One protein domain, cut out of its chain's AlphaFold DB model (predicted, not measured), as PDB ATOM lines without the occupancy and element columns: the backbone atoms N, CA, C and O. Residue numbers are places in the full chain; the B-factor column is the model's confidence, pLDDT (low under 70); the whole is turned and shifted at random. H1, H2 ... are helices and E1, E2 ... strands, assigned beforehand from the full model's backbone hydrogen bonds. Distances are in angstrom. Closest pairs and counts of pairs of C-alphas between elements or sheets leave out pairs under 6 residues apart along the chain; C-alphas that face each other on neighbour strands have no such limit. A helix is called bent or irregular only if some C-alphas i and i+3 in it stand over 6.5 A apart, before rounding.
ATOM      1  N   TYR A   7     -58.585 -56.444  14.265       88.94
ATOM      2  CA  TYR A   7     -58.566 -55.956  12.885       88.94
ATOM      3  C   TYR A   7     -57.159 -55.602  12.366       88.94
ATOM      4  O   TYR A   7     -56.959 -55.548  11.156       88.94
ATOM      5  N   LEU A   8     -56.177 -55.378  13.248       91.94
ATOM      6  CA  LEU A   8     -54.790 -55.101  12.857       91.94
ATOM      7  C   LEU A   8     -53.952 -56.367  12.709       91.94
ATOM      8  O   LEU A   8     -52.971 -56.345  11.972       91.94
ATOM      9  N   VAL A   9     -54.325 -57.460  13.381       92.88
ATOM     10  CA  VAL A   9     -53.538 -58.703  13.424       92.88
ATOM     11  C   VAL A   9     -53.122 -59.191  12.028       92.88
ATOM     12  O   VAL A   9     -51.922 -59.381  11.834       92.88
ATOM     13  N   PRO A  10     -54.014 -59.274  11.016       93.69
ATOM     14  CA  PRO A  10     -53.620 -59.745   9.686       93.69
ATOM     15  C   PRO A  10     -52.566 -58.853   9.012       93.69
ATOM     16  O   PRO A  10     -51.692 -59.336   8.293       93.69
ATOM     17  N   VAL A  11     -52.629 -57.539   9.247       93.38
ATOM     18  CA  VAL A  11     -51.658 -56.578   8.705       93.38
ATOM     19  C   VAL A  11     -50.323 -56.711   9.436       93.38
ATOM     20  O   VAL A  11     -49.273 -56.743   8.799       93.38
ATOM     21  N   LEU A  12     -50.346 -56.834  10.762       94.25
ATOM     22  CA  LEU A  12     -49.138 -56.983  11.575       94.25
ATOM     23  C   LEU A  12     -48.377 -58.273  11.236       94.25
ATOM     24  O   LEU A  12     -47.151 -58.250  11.148       94.25
ATOM     25  N   GLU A  13     -49.091 -59.373  10.994       94.31
ATOM     26  CA  GLU A  13     -48.497 -60.652  10.582       94.31
ATOM     27  C   GLU A  13     -47.899 -60.590   9.173       94.31
ATOM     28  O   GLU A  13     -46.823 -61.141   8.936       94.31
ATOM     29  N   LYS A  14     -48.551 -59.880   8.242       94.44
ATOM     30  CA  LYS A  14     -48.050 -59.701   6.871       94.44
ATOM     31  C   LYS A  14     -46.810 -58.797   6.806       94.44
ATOM     32  O   LYS A  14     -45.968 -58.993   5.932       94.44
ATOM     33  N   TYR A  15     -46.674 -57.834   7.722       93.25
ATOM     34  CA  TYR A  15     -45.600 -56.831   7.725       93.25
ATOM     35  C   TYR A  15     -44.822 -56.801   9.056       93.25
ATOM     36  O   TYR A  15     -44.824 -55.785   9.761       93.25
ATOM     37  N   PRO A  16     -44.092 -57.877   9.408       92.12
ATOM     38  CA  PRO A  16     -43.472 -58.030  10.728       92.12
ATOM     39  C   PRO A  16     -42.417 -56.959  11.043       92.12
ATOM     40  O   PRO A  16     -42.277 -56.551  12.193       92.12
ATOM     41  N   LEU A  17     -41.707 -56.450  10.027       90.44
ATOM     42  CA  LEU A  17     -40.705 -55.388  10.200       90.44
ATOM     43  C   LEU A  17     -41.323 -54.037  10.586       90.44
ATOM     44  O   LEU A  17     -40.668 -53.227  11.242       90.44
ATOM     45  N   GLN A  18     -42.575 -53.793  10.191       92.88
ATOM     46  CA  GLN A  18     -43.312 -52.582  10.543       92.88
ATOM     47  C   GLN A  18     -44.268 -52.792  11.719       92.88
ATOM     48  O   GLN A  18     -44.766 -51.803  12.232       92.88
ATOM     49  N   ALA A  19     -44.507 -54.019  12.187       92.94
ATOM     50  CA  ALA A  19     -45.561 -54.310  13.158       92.94
ATOM     51  C   ALA A  19     -45.460 -53.483  14.456       92.94
ATOM     52  O   ALA A  19     -46.424 -52.826  14.853       92.94
ATOM     53  N   GLY A  20     -44.285 -53.468  15.092       92.81
ATOM     54  CA  GLY A  20     -44.041 -52.668  16.300       92.81
ATOM     55  C   GLY A  20     -44.182 -51.158  16.056       92.81
ATOM     56  O   GLY A  20     -45.009 -50.518  16.709       92.81
ATOM     57  N   PRO A  21     -43.433 -50.582  15.094       94.69
ATOM     58  CA  PRO A  21     -43.546 -49.168  14.738       94.69
ATOM     59  C   PRO A  21     -44.956 -48.740  14.321       94.69
ATOM     60  O   PRO A  21     -45.398 -47.658  14.693       94.69
ATOM     61  N   LEU A  22     -45.677 -49.583  13.578       95.31
ATOM     62  CA  LEU A  22     -47.046 -49.337  13.130       95.31
ATOM     63  C   LEU A  22     -47.987 -49.203  14.322       95.31
ATOM     64  O   LEU A  22     -48.729 -48.231  14.389       95.31
ATOM     65  N   LEU A  23     -47.930 -50.140  15.270       94.56
ATOM     66  CA  LEU A  23     -48.794 -50.116  16.444       94.56
ATOM     67  C   LEU A  23     -48.499 -48.906  17.342       94.56
ATOM     68  O   LEU A  23     -49.422 -48.200  17.744       94.56
ATOM     69  N   ASN A  24     -47.220 -48.628  17.603       94.81
ATOM     70  CA  ASN A  24     -46.812 -47.484  18.419       94.81
ATOM     71  C   ASN A  24     -47.192 -46.154  17.760       94.81
ATOM     72  O   ASN A  24     -47.785 -45.296  18.407       94.81
ATOM     73  N   SER A  25     -46.913 -46.007  16.464       95.81
ATOM     74  CA  SER A  25     -47.267 -44.800  15.713       95.81
ATOM     75  C   SER A  25     -48.777 -44.623  15.618       95.81
ATOM     76  O   SER A  25     -49.252 -43.499  15.670       95.81
ATOM     77  N   LEU A  26     -49.544 -45.710  15.500       95.44
ATOM     78  CA  LEU A  26     -51.000 -45.645  15.460       95.44
ATOM     79  C   LEU A  26     -51.578 -45.130  16.781       95.44
ATOM     80  O   LEU A  26     -52.426 -44.238  16.766       95.44
ATOM     81  N   TYR A  27     -51.107 -45.661  17.912       94.31
ATOM     82  CA  TYR A  27     -51.535 -45.176  19.221       94.31
ATOM     83  C   TYR A  27     -51.100 -43.736  19.463       94.31
ATOM     84  O   TYR A  27     -51.922 -42.942  19.909       94.31
ATOM     85  N   ASP A  28     -49.862 -43.372  19.131       95.50
ATOM     86  CA  ASP A  28     -49.389 -42.001  19.318       95.50
ATOM     87  C   ASP A  28     -50.169 -41.008  18.445       95.50
ATOM     88  O   ASP A  28     -50.674 -40.000  18.937       95.50
ATOM     89  N   ILE A  29     -50.381 -41.332  17.168       95.06
ATOM     90  CA  ILE A  29     -51.147 -40.485  16.248       95.06
ATOM     91  C   ILE A  29     -52.593 -40.327  16.718       95.06
ATOM     92  O   ILE A  29     -53.136 -39.223  16.658       95.06
ATOM     93  N   SER A  30     -53.227 -41.405  17.184       93.50
ATOM     94  CA  SER A  30     -54.620 -41.347  17.618       93.50
ATOM     95  C   SER A  30     -54.799 -40.674  18.979       93.50
ATOM     96  O   SER A  30     -55.735 -39.896  19.135       93.50
ATOM     97  N   LEU A  31     -53.948 -40.983  19.959       92.19
ATOM     98  CA  LEU A  31     -54.149 -40.604  21.360       92.19
ATOM     99  C   LEU A  31     -53.356 -39.357  21.761       92.19
ATOM    100  O   LEU A  31     -53.860 -38.551  22.540       92.19
ATOM    101  N   SER A  32     -52.139 -39.184  21.239       92.06
ATOM    102  CA  SER A  32     -51.269 -38.047  21.568       92.06
ATOM    103  C   SER A  32     -51.434 -36.910  20.561       92.06
ATOM    104  O   SER A  32     -51.704 -35.769  20.933       92.06
ATOM    105  N   VAL A  33     -51.271 -37.209  19.266       93.56
ATOM    106  CA  VAL A  33     -51.332 -36.199  18.195       93.56
ATOM    107  C   VAL A  33     -52.782 -35.820  17.874       93.56
ATOM    108  O   VAL A  33     -53.040 -34.686  17.456       93.56
ATOM    109  N   GLY A  34     -53.714 -36.752  18.089       92.12
ATOM    110  CA  GLY A  34     -55.152 -36.550  17.942       92.12
ATOM    111  C   GLY A  34     -55.621 -36.486  16.491       92.12
ATOM    112  O   GLY A  34     -56.468 -35.657  16.166       92.12
ATOM    113  N   TRP A  35     -55.049 -37.294  15.594       94.62
ATOM    114  CA  TRP A  35     -55.596 -37.417  14.241       94.62
ATOM    115  C   TRP A  35     -56.898 -38.215  14.245       94.62
ATOM    116  O   TRP A  35     -57.094 -39.138  15.037       94.62
ATOM    117  N   ILE A  36     -57.757 -37.863  13.299       92.75
ATOM    118  CA  ILE A  36     -59.068 -38.453  13.060       92.75
ATOM    119  C   ILE A  36     -59.090 -39.190  11.715       92.75
ATOM    120  O   ILE A  36     -58.146 -39.094  10.925       92.75
ATOM    121  N   ASP A  37     -60.159 -39.957  11.487       93.06
ATOM    122  CA  ASP A  37     -60.393 -40.775  10.287       93.06
ATOM    123  C   ASP A  37     -59.185 -41.627   9.884       93.06
ATOM    124  O   ASP A  37     -58.849 -41.766   8.704       93.06
ATOM    125  N   LEU A  38     -58.521 -42.187  10.897       95.12
ATOM    126  CA  LEU A  38     -57.320 -42.980  10.712       95.12
ATOM    127  C   LEU A  38     -57.629 -44.258   9.942       95.12
ATOM    128  O   LEU A  38     -58.652 -44.906  10.136       95.12
ATOM    129  N   ARG A  39     -56.719 -44.639   9.057       94.94
ATOM    130  CA  ARG A  39     -56.820 -45.819   8.201       94.94
ATOM    131  C   ARG A  39     -55.463 -46.494   8.159       94.94
ATOM    132  O   ARG A  39     -54.435 -45.821   8.115       94.94
ATOM    133  N   VAL A  40     -55.453 -47.821   8.144       95.75
ATOM    134  CA  VAL A  40     -54.233 -48.605   7.928       95.75
ATOM    135  C   VAL A  40     -54.277 -49.141   6.511       95.75
ATOM    136  O   VAL A  40     -55.192 -49.886   6.167       95.75
ATOM    137  N   MET A  41     -53.305 -48.753   5.691       94.62
ATOM    138  CA  MET A  41     -53.285 -49.093   4.276       94.62
ATOM    139  C   MET A  41     -51.959 -49.753   3.893       94.62
ATOM    140  O   MET A  41     -50.920 -49.090   3.856       94.62
ATOM    141  N   PRO A  42     -51.973 -51.057   3.584       94.94
ATOM    142  CA  PRO A  42     -50.900 -51.679   2.829       94.94
ATOM    143  C   PRO A  42     -50.805 -51.038   1.441       94.94
ATOM    144  O   PRO A  42     -51.816 -50.901   0.758       94.94
ATOM    145  N   LEU A  43     -49.607 -50.635   1.030       93.12
ATOM    146  CA  LEU A  43     -49.379 -50.098  -0.305       93.12
ATOM    147  C   LEU A  43     -49.341 -51.231  -1.332       93.12
ATOM    148  O   LEU A  43     -48.767 -52.294  -1.091       93.12
ATOM    149  N   GLU A  44     -49.925 -50.967  -2.495       89.94
ATOM    150  CA  GLU A  44     -49.934 -51.877  -3.639       89.94
ATOM    151  C   GLU A  44     -49.022 -51.359  -4.763       89.94
ATOM    152  O   GLU A  44     -48.637 -50.182  -4.801       89.94
ATOM    153  N   GLY A  45     -48.664 -52.242  -5.697       88.62
ATOM    154  CA  GLY A  45     -47.853 -51.901  -6.864       88.62
ATOM    155  C   GLY A  45     -46.386 -51.606  -6.511       88.62
ATOM    156  O   GLY A  45     -45.748 -52.415  -5.843       88.62
ATOM    157  N   PRO A  46     -45.796 -50.480  -6.960       86.50
ATOM    158  CA  PRO A  46     -44.358 -50.236  -6.809       86.50
ATOM    159  C   PRO A  46     -43.906 -50.093  -5.349       86.50
ATOM    160  O   PRO A  46     -42.733 -50.324  -5.054       86.50
ATOM    161  N   GLY A  47     -44.814 -49.690  -4.458       83.00
ATOM    162  CA  GLY A  47     -44.629 -49.598  -3.013       83.00
ATOM    163  C   GLY A  47     -45.054 -50.849  -2.241       83.00
ATOM    164  O   GLY A  47     -45.169 -50.765  -1.020       83.00
ATOM    165  N   GLU A  48     -45.291 -51.982  -2.907       87.50
ATOM    166  CA  GLU A  48     -45.581 -53.250  -2.232       87.50
ATOM    167  C   GLU A  48     -44.503 -53.578  -1.185       87.50
ATOM    168  O   GLU A  48     -43.311 -53.322  -1.375       87.50
ATOM    169  N   GLY A  49     -44.935 -54.121  -0.046       89.25
ATOM    170  CA  GLY A  49     -44.058 -54.397   1.094       89.25
ATOM    171  C   GLY A  49     -44.100 -53.329   2.189       89.25
ATOM    172  O   GLY A  49     -43.569 -53.569   3.271       89.25
ATOM    173  N   TRP A  50     -44.762 -52.194   1.943       93.12
ATOM    174  CA  TRP A  50     -44.921 -51.117   2.917       93.12
ATOM    175  C   TRP A  50     -46.369 -50.952   3.370       93.12
ATOM    176  O   TRP A  50     -47.308 -51.098   2.591       93.12
ATOM    177  N   VAL A  51     -46.546 -50.570   4.630       95.44
ATOM    178  CA  VAL A  51     -47.822 -50.142   5.208       95.44
ATOM    179  C   VAL A  51     -47.707 -48.698   5.654       95.44
ATOM    180  O   VAL A  51     -46.718 -48.312   6.284       95.44
ATOM    181  N   VAL A  52     -48.738 -47.915   5.354       95.94
ATOM    182  CA  VAL A  52     -48.879 -46.531   5.799       95.94
ATOM    183  C   VAL A  52     -50.132 -46.362   6.651       95.94
ATOM    184  O   VAL A  52     -51.113 -47.096   6.524       95.94
ATOM    185  N   LEU A  53     -50.089 -45.367   7.525       96.88
ATOM    186  CA  LEU A  53     -51.257 -44.818   8.190       96.88
ATOM    187  C   LEU A  53     -51.736 -43.620   7.376       96.88
ATOM    188  O   LEU A  53     -50.930 -42.770   7.005       96.88
ATOM    189  N   LEU A  54     -53.030 -43.539   7.104       96.25
ATOM    190  CA  LEU A  54     -53.647 -42.373   6.479       96.25
ATOM    191  C   LEU A  54     -54.570 -41.710   7.491       96.25
ATOM    192  O   LEU A  54     -55.237 -42.400   8.255       96.25
ATOM    193  N   GLY A  55     -54.617 -40.386   7.495       95.25
ATOM    194  CA  GLY A  55     -55.553 -39.624   8.313       95.25
ATOM    195  C   GLY A  55     -55.232 -38.141   8.274       95.25
ATOM    196  O   GLY A  55     -54.428 -37.683   7.462       95.25
ATOM    197  N   HIS A  56     -55.859 -37.385   9.162       94.94
ATOM    198  CA  HIS A  56     -55.747 -35.933   9.201       94.94
ATOM    199  C   HIS A  56     -55.961 -35.415  10.615       94.94
ATOM    200  O   HIS A  56     -56.596 -36.065  11.441       94.94
ATOM    201  N   LYS A  57     -55.383 -34.252  10.924       92.31
ATOM    202  CA  LYS A  57     -55.460 -33.682  12.275       92.31
ATOM    203  C   LYS A  57     -56.818 -33.035  12.550       92.31
ATOM    204  O   LYS A  57     -57.254 -32.994  13.697       92.31
ATOM    205  N   ARG A  58     -57.461 -32.496  11.518       91.44
ATOM    206  CA  ARG A  58     -58.755 -31.809  11.582       91.44
ATOM    207  C   ARG A  58     -59.533 -32.106  10.313       91.44
ATOM    208  O   ARG A  58     -58.899 -32.340   9.298       91.44
ATOM    209  N   LYS A  59     -60.867 -32.030  10.355       89.69
ATOM    210  CA  LYS A  59     -61.734 -32.425   9.229       89.69
ATOM    211  C   LYS A  59     -61.481 -31.631   7.944       89.69
ATOM    212  O   LYS A  59     -61.748 -32.125   6.857       89.69
ATOM    213  N   GLU A  60     -61.011 -30.399   8.089       91.38
ATOM    214  CA  GLU A  60     -60.662 -29.492   7.002       91.38
ATOM    215  C   GLU A  60     -59.253 -29.715   6.426       91.38
ATOM    216  O   GLU A  60     -58.949 -29.210   5.344       91.38
ATOM    217  N   ASP A  61     -58.379 -30.434   7.140       92.25
ATOM    218  CA  ASP A  61     -57.030 -30.731   6.669       92.25
ATOM    219  C   ASP A  61     -57.074 -31.838   5.604       92.25
ATOM    220  O   ASP A  61     -57.903 -32.744   5.671       92.25
ATOM    221  N   PRO A  62     -56.148 -31.840   4.630       93.25
ATOM    222  CA  PRO A  62     -56.053 -32.960   3.716       93.25
ATOM    223  C   PRO A  62     -55.595 -34.226   4.452       93.25
ATOM    224  O   PRO A  62     -54.739 -34.169   5.345       93.25
ATOM    225  N   ILE A  63     -56.098 -35.380   4.015       94.69
ATOM    226  CA  ILE A  63     -55.597 -36.689   4.424       94.69
ATOM    227  C   ILE A  63     -54.145 -36.810   3.973       94.69
ATOM    228  O   ILE A  63     -53.818 -36.624   2.798       94.69
ATOM    229  N   ARG A  64     -53.274 -37.146   4.920       95.56
ATOM    230  CA  ARG A  64     -51.839 -37.328   4.711       95.56
ATOM    231  C   ARG A  64     -51.415 -38.729   5.104       95.56
ATOM    232  O   ARG A  64     -52.011 -39.356   5.980       95.56
ATOM    233  N   ALA A  65     -50.342 -39.184   4.471       96.50
ATOM    234  CA  ALA A  65     -49.737 -40.466   4.771       96.50
ATOM    235  C   ALA A  65     -48.653 -40.343   5.846       96.50
ATOM    236  O   ALA A  65     -47.858 -39.398   5.861       96.50
ATOM    237  N   VAL A  66     -48.594 -41.347   6.713       97.31
ATOM    238  CA  VAL A  66     -47.530 -41.558   7.688       97.31
ATOM    239  C   VAL A  66     -46.944 -42.948   7.481       97.31
ATOM    240  O   VAL A  66     -47.670 -43.937   7.491       97.31
ATOM    241  N   LEU A  67     -45.631 -43.033   7.302       96.50
ATOM    242  CA  LEU A  67     -44.879 -44.273   7.161       96.50
ATOM    243  C   LEU A  67     -44.208 -44.626   8.497       96.50
ATOM    244  O   LEU A  67     -43.262 -43.936   8.893       96.50
ATOM    245  N   PRO A  68     -44.657 -45.686   9.191       95.88
ATOM    246  CA  PRO A  68     -44.032 -46.142  10.426       95.88
ATOM    247  C   PRO A  68     -42.738 -46.897  10.133       95.88
ATOM    248  O   PRO A  68     -42.729 -47.838   9.332       95.88
ATOM    249  N   LEU A  69     -41.656 -46.503  10.801       94.00
ATOM    250  CA  LEU A  69     -40.321 -47.062  10.620       94.00
ATOM    251  C   LEU A  69     -39.631 -47.293  11.971       94.00
ATOM    252  O   LEU A  69     -39.718 -46.447  12.857       94.00
ATOM    253  N   PRO A  70     -38.897 -48.399  12.146       92.12
ATOM    254  CA  PRO A  70     -38.001 -48.567  13.285       92.12
ATOM    255  C   PRO A  70     -36.714 -47.749  13.089       92.12
ATOM    256  O   PRO A  70     -36.215 -47.632  11.970       92.12
ATOM    257  N   LEU A  71     -36.120 -47.246  14.176       86.12
ATOM    258  CA  LEU A  71     -34.881 -46.452  14.111       86.12
ATOM    259  C   LEU A  71     -33.672 -47.227  13.541       86.12
ATOM    260  O   LEU A  71     -32.811 -46.633  12.898       86.12
ATOM    261  N   HIS A  72     -33.581 -48.539  13.783       74.69
ATOM    262  CA  HIS A  72     -32.318 -49.281  13.625       74.69
ATOM    263  C   HIS A  72     -32.286 -50.317  12.498       74.69
ATOM    264  O   HIS A  72     -31.221 -50.860  12.217       74.69
ATOM    265  N   THR A  73     -33.420 -50.644  11.881       63.19
ATOM    266  CA  THR A  73     -33.519 -51.854  11.042       63.19
ATOM    267  C   THR A  73     -34.033 -51.605   9.633       63.19
ATOM    268  O   THR A  73     -34.001 -52.522   8.817       63.19
ATOM    269  N   THR A  74     -34.429 -50.374   9.304       66.31
ATOM    270  CA  THR A  74     -34.987 -50.065   7.987       66.31
ATOM    271  C   THR A  74     -34.172 -48.990   7.284       66.31
ATOM    272  O   THR A  74     -34.281 -47.802   7.581       66.31
ATOM    273  N   SER A  75     -33.364 -49.414   6.312       69.88
ATOM    274  CA  SER A  75     -32.703 -48.493   5.387       69.88
ATOM    275  C   SER A  75     -33.720 -48.013   4.356       69.88
ATOM    276  O   SER A  75     -34.011 -48.701   3.378       69.88
ATOM    277  N   LEU A  76     -34.300 -46.838   4.593       84.44
ATOM    278  CA  LEU A  76     -35.200 -46.201   3.640       84.44
ATOM    279  C   LEU A  76     -34.380 -45.622   2.481       84.44
ATOM    280  O   LEU A  76     -33.836 -44.521   2.565       84.44
ATOM    281  N   HIS A  77     -34.258 -46.383   1.397       88.38
ATOM    282  CA  HIS A  77     -33.520 -45.937   0.222       88.38
ATOM    283  C   HIS A  77     -34.337 -44.949  -0.633       88.38
ATOM    284  O   HIS A  77     -35.569 -45.033  -0.677       88.38
ATOM    285  N   PRO A  78     -33.676 -44.050  -1.391       88.38
ATOM    286  CA  PRO A  78     -34.361 -43.145  -2.316       88.38
ATOM    287  C   PRO A  78     -35.247 -43.860  -3.347       88.38
ATOM    288  O   PRO A  78     -36.289 -43.335  -3.736       88.38
ATOM    289  N   SER A  79     -34.868 -45.070  -3.775       90.75
ATOM    290  CA  SER A  79     -35.687 -45.912  -4.655       90.75
ATOM    291  C   SER A  79     -36.991 -46.346  -3.983       90.75
ATOM    292  O   SER A  79     -38.050 -46.217  -4.592       90.75
ATOM    293  N   SER A  80     -36.936 -46.776  -2.719       90.81
ATOM    294  CA  SER A  80     -38.117 -47.128  -1.921       90.81
ATOM    295  C   SER A  80     -39.038 -45.926  -1.731       90.81
ATOM    296  O   SER A  80     -40.238 -46.044  -1.942       90.81
ATOM    297  N   LEU A  81     -38.490 -44.745  -1.425       91.31
ATOM    298  CA  LEU A  81     -39.274 -43.508  -1.345       91.31
ATOM    299  C   LEU A  81     -39.962 -43.178  -2.670       91.31
ATOM    300  O   LEU A  81     -41.146 -42.851  -2.678       91.31
ATOM    301  N   LYS A  82     -39.248 -43.291  -3.797       91.75
ATOM    302  CA  LYS A  82     -39.823 -43.064  -5.129       91.75
ATOM    303  C   LYS A  82     -40.989 -44.017  -5.402       91.75
ATOM    304  O   LYS A  82     -42.020 -43.572  -5.898       91.75
ATOM    305  N   SER A  83     -40.830 -45.291  -5.054       93.38
ATOM    306  CA  SER A  83     -41.878 -46.312  -5.131       93.38
ATOM    307  C   SER A  83     -43.088 -45.986  -4.254       93.38
ATOM    308  O   SER A  83     -44.216 -46.023  -4.735       93.38
ATOM    309  N   ILE A  84     -42.861 -45.603  -2.995       94.12
ATOM    310  CA  ILE A  84     -43.918 -45.232  -2.047       94.12
ATOM    311  C   ILE A  84     -44.695 -44.022  -2.566       94.12
ATOM    312  O   ILE A  84     -45.916 -44.078  -2.659       94.12
ATOM    313  N   PHE A  85     -44.012 -42.953  -2.985       94.06
ATOM    314  CA  PHE A  85     -44.674 -41.782  -3.567       94.06
ATOM    315  C   PHE A  85     -45.418 -42.101  -4.868       94.06
ATOM    316  O   PHE A  85     -46.423 -41.451  -5.154       94.06
ATOM    317  N   ALA A  86     -44.952 -43.074  -5.659       93.12
ATOM    318  CA  ALA A  86     -45.675 -43.535  -6.840       93.12
ATOM    319  C   ALA A  86     -46.989 -44.234  -6.448       93.12
ATOM    320  O   ALA A  86     -48.036 -43.850  -6.966       93.12
ATOM    321  N   SER A  87     -46.956 -45.163  -5.484       93.44
ATOM    322  CA  SER A  87     -48.161 -45.821  -4.952       93.44
ATOM    323  C   SER A  87     -49.131 -44.836  -4.298       93.44
ATOM    324  O   SER A  87     -50.334 -44.930  -4.516       93.44
ATOM    325  N   LEU A  88     -48.629 -43.855  -3.543       91.94
ATOM    326  CA  LEU A  88     -49.467 -42.809  -2.950       91.94
ATOM    327  C   LEU A  88     -50.133 -41.951  -4.032       91.94
ATOM    328  O   LEU A  88     -51.321 -41.672  -3.952       91.94
ATOM    329  N   SER A  89     -49.412 -41.591  -5.097       91.38
ATOM    330  CA  SER A  89     -49.991 -40.788  -6.182       91.38
ATOM    331  C   SER A  89     -51.066 -41.497  -7.009       91.38
ATOM    332  O   SER A  89     -51.818 -40.819  -7.701       91.38
ATOM    333  N   SER A  90     -51.150 -42.830  -6.947       89.94
ATOM    334  CA  SER A  90     -52.234 -43.595  -7.574       89.94
ATOM    335  C   SER A  90     -53.475 -43.754  -6.692       89.94
ATOM    336  O   SER A  90     -54.455 -44.331  -7.152       89.94
ATOM    337  N   LEU A  91     -53.448 -43.274  -5.443       88.62
ATOM    338  CA  LEU A  91     -54.585 -43.393  -4.532       88.62
ATOM    339  C   LEU A  91     -55.733 -42.474  -4.945       88.62
ATOM    340  O   LEU A  91     -55.561 -41.264  -5.103       88.62
ATOM    341  N   THR A  92     -56.921 -43.060  -5.039       86.81
ATOM    342  CA  THR A  92     -58.199 -42.358  -5.191       86.81
ATOM    343  C   THR A  92     -59.101 -42.655  -3.997       86.81
ATOM    344  O   THR A  92     -58.889 -43.637  -3.282       86.81
ATOM    345  N   GLU A  93     -60.116 -41.820  -3.769       82.56
ATOM    346  CA  GLU A  93     -61.050 -41.972  -2.640       82.56
ATOM    347  C   GLU A  93     -61.695 -43.370  -2.589       82.56
ATOM    348  O   GLU A  93     -61.803 -43.952  -1.510       82.56
ATOM    349  N   ASP A  94     -61.999 -43.956  -3.751       83.50
ATOM    350  CA  ASP A  94     -62.614 -45.287  -3.879       83.50
ATOM    351  C   ASP A  94     -61.713 -46.437  -3.396       83.50
ATOM    352  O   ASP A  94     -62.193 -47.516  -3.052       83.50
ATOM    353  N   THR A  95     -60.395 -46.222  -3.379       86.69
ATOM    354  CA  THR A  95     -59.403 -47.240  -2.982       86.69
ATOM    355  C   THR A  95     -59.070 -47.208  -1.492       86.69
ATOM    356  O   THR A  95     -58.321 -48.059  -1.006       86.69
ATOM    357  N   LEU A  96     -59.597 -46.232  -0.746       87.19
ATOM    358  CA  LEU A  96     -59.237 -46.051   0.654       87.19
ATOM    359  C   LEU A  96     -59.924 -47.101   1.547       87.19
ATOM    360  O   LEU A  96     -61.151 -47.215   1.534       87.19
ATOM    361  N   PRO A  97     -59.172 -47.807   2.414       89.31
ATOM    362  CA  PRO A  97     -59.756 -48.755   3.360       89.31
ATOM    363  C   PRO A  97     -60.625 -48.026   4.394       89.31
ATOM    364  O   PRO A  97     -60.392 -46.841   4.639       89.31
ATOM    365  N   PRO A  98     -61.604 -48.689   5.033       90.06
ATOM    366  CA  PRO A  98     -62.488 -48.042   6.000       90.06
ATOM    367  C   PRO A  98     -61.713 -47.444   7.181       90.06
ATOM    368  O   PRO A  98     -60.647 -47.931   7.564       90.06
ATOM    369  N   THR A  99     -62.266 -46.382   7.769       92.06
ATOM    370  CA  THR A  99     -61.696 -45.738   8.958       92.06
ATOM    371  C   THR A  99     -61.710 -46.690  10.146       92.06
ATOM    372  O   THR A  99     -62.711 -47.359  10.408       92.06
ATOM    373  N   ILE A 100     -60.611 -46.722  10.893       91.62
ATOM    374  CA  ILE A 100     -60.535 -47.450  12.153       91.62
ATOM    375  C   ILE A 100     -61.400 -46.741  13.204       91.62
ATOM    376  O   ILE A 100     -61.491 -45.509  13.198       91.62
ATOM    377  N   PRO A 101     -62.030 -47.495  14.119       86.38
ATOM    378  CA  PRO A 101     -62.769 -46.891  15.215       86.38
ATOM    379  C   PRO A 101     -61.815 -46.094  16.120       86.38
ATOM    380  O   PRO A 101     -60.678 -46.530  16.340       86.38
ATOM    381  N   PRO A 102     -62.256 -44.950  16.668       84.06
ATOM    382  CA  PRO A 102     -61.428 -44.160  17.566       84.06
ATOM    383  C   PRO A 102     -61.094 -44.959  18.832       84.06
ATOM    384  O   PRO A 102     -61.946 -45.638  19.406       84.06
ATOM    385  N   PHE A 103     -59.841 -44.871  19.285       84.62
ATOM    386  CA  PHE A 103     -59.371 -45.576  20.486       84.62
ATOM    387  C   PHE A 103     -59.867 -44.951  21.795       84.62
ATOM    388  O   PHE A 103     -59.807 -45.592  22.845       84.62
ATOM    389  N   ALA A 104     -60.347 -43.711  21.738       81.69
ATOM    390  CA  ALA A 104     -60.926 -43.000  22.863       81.69
ATOM    391  C   ALA A 104     -62.193 -42.259  22.409       81.69
ATOM    392  O   ALA A 104     -62.222 -41.752  21.285       81.69
ATOM    393  N   SER A 168     -40.173 -46.808  22.768       89.06
ATOM    394  CA  SER A 168     -41.489 -46.416  22.235       89.06
ATOM    395  C   SER A 168     -41.674 -44.920  21.966       89.06
ATOM    396  O   SER A 168     -42.794 -44.508  21.667       89.06
ATOM    397  N   THR A 169     -40.611 -44.109  21.993       92.62
ATOM    398  CA  THR A 169     -40.693 -42.724  21.509       92.62
ATOM    399  C   THR A 169     -40.932 -42.717  19.995       92.62
ATOM    400  O   THR A 169     -40.348 -43.512  19.252       92.62
ATOM    401  N   VAL A 170     -41.802 -41.823  19.518       95.25
ATOM    402  CA  VAL A 170     -42.080 -41.633  18.088       95.25
ATOM    403  C   VAL A 170     -41.650 -40.230  17.671       95.25
ATOM    404  O   VAL A 170     -42.065 -39.235  18.261       95.25
ATOM    405  N   VAL A 171     -40.801 -40.143  16.646       94.75
ATOM    406  CA  VAL A 171     -40.329 -38.874  16.077       94.75
ATOM    407  C   VAL A 171     -40.829 -38.740  14.648       94.75
ATOM    408  O   VAL A 171     -40.638 -39.640  13.830       94.75
ATOM    409  N   TYR A 172     -41.436 -37.595  14.336       95.69
ATOM    410  CA  TYR A 172     -42.023 -37.331  13.027       95.69
ATOM    411  C   TYR A 172     -41.110 -36.464  12.160       95.69
ATOM    412  O   TYR A 172     -40.810 -35.324  12.509       95.69
ATOM    413  N   TYR A 173     -40.740 -36.970  10.985       94.50
ATOM    414  CA  TYR A 173     -40.069 -36.189   9.945       94.50
ATOM    415  C   TYR A 173     -41.013 -35.958   8.778       94.50
ATOM    416  O   TYR A 173     -41.608 -36.895   8.255       94.50
ATOM    417  N   LYS A 174     -41.136 -34.710   8.332       93.81
ATOM    418  CA  LYS A 174     -41.913 -34.380   7.139       93.81
ATOM    419  C   LYS A 174     -41.031 -34.500   5.902       93.81
ATOM    420  O   LYS A 174     -40.069 -33.750   5.757       93.81
ATOM    421  N   LEU A 175     -41.400 -35.388   4.990       91.50
ATOM    422  CA  LEU A 175     -40.838 -35.465   3.650       91.50
ATOM    423  C   LEU A 175     -41.840 -34.917   2.639       91.50
ATOM    424  O   LEU A 175     -43.029 -35.223   2.688       91.50
ATOM    425  N   SER A 176     -41.348 -34.114   1.704       90.00
ATOM    426  CA  SER A 176     -42.124 -33.660   0.552       90.00
ATOM    427  C   SER A 176     -41.526 -34.243  -0.722       90.00
ATOM    428  O   SER A 176     -40.310 -34.401  -0.829       90.00
ATOM    429  N   LYS A 177     -42.377 -34.560  -1.693       83.44
ATOM    430  CA  LYS A 177     -41.968 -35.040  -3.009       83.44
ATOM    431  C   LYS A 177     -41.161 -33.949  -3.725       83.44
ATOM    432  O   LYS A 177     -41.668 -32.867  -3.997       83.44
TER     433      LYS A 177
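AT A GLANCE: This is residues 7 to 104 and 168 to 177 of the 188 residues of the protein "Sen15 domain-containing protein" of Kwoniella shandongensis (UniProt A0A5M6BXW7). A small, strongly twisted sheet of three strands has the long helix H2 packed over one face, with short H1 making a corner with H2, H3 grazing the sheet, and a fourth strand, E4, near edge strand E3. The 108 printed residues hold three named helices and four named strands, in the order H1 H2 E1 E2 E3 H3 E4, a mixed class. The sheet runs E1 E2 E3, antiparallel. The whole is compact and rounded, with a radius of gyration of the C-alphas of 13.3 A and spans of 36 by 31 by 27 A.

HOW THE PARTS SIT: E1, residues 36 to 42, E2, residues 51 to 56, and E3, residues 63 to 70, form a meander, each strand the antiparallel neighbour of the one before. Within hydrogen-bond range are N 39 and O 54, 2.8 A, in the hairpin E1 and E2, and N 53 and O 66, 2.8 A, in the hairpin E2 and E3. H2, residues 16 to 33, is on one face of this sheet, two layers; its closest C-alphas to E3 are those of Leu 22 and Pro 68, 5.2 A. H2 is irregular: C-alphas 17 and 20 are 7.5 A apart. H1, residues 9 to 14, and H2 touch only at the corner, the closest C-alphas being those of Leu 12 and Ala 19, 4.7 A. H1 only grazes the sheet, with residues 11 to 14; H3, residues 78 to 89, only grazes it with residues 84 to 88. E4, residues 170 to 176, pairs with no named strand; E3 and E4 are near each other, with 12 pairs of C-alphas within 10 A. Every O i to N i+4 pair is within hydrogen-bond range in H1 and H3, and 11 of 14 in H2.

IN THESE COORDINATES: H2 is 24.4 A long, E3 23.0 A and E4 19.3 A. C-alpha 9 opens H1 at (-53.538, -58.703, 13.424); C-alpha 176 ends E4 at (-42.124, -33.660, 0.552).

THE WHOLE: The C-alphas of Ser 79 and Ala 104, the two farthest apart, are 37.5 A apart. Residues 105 to 167 are not printed, with 19.7 A between C-alphas 104 and 168. Of the links printed whole, none is long. Residues 73 to 75 have pLDDT under 70.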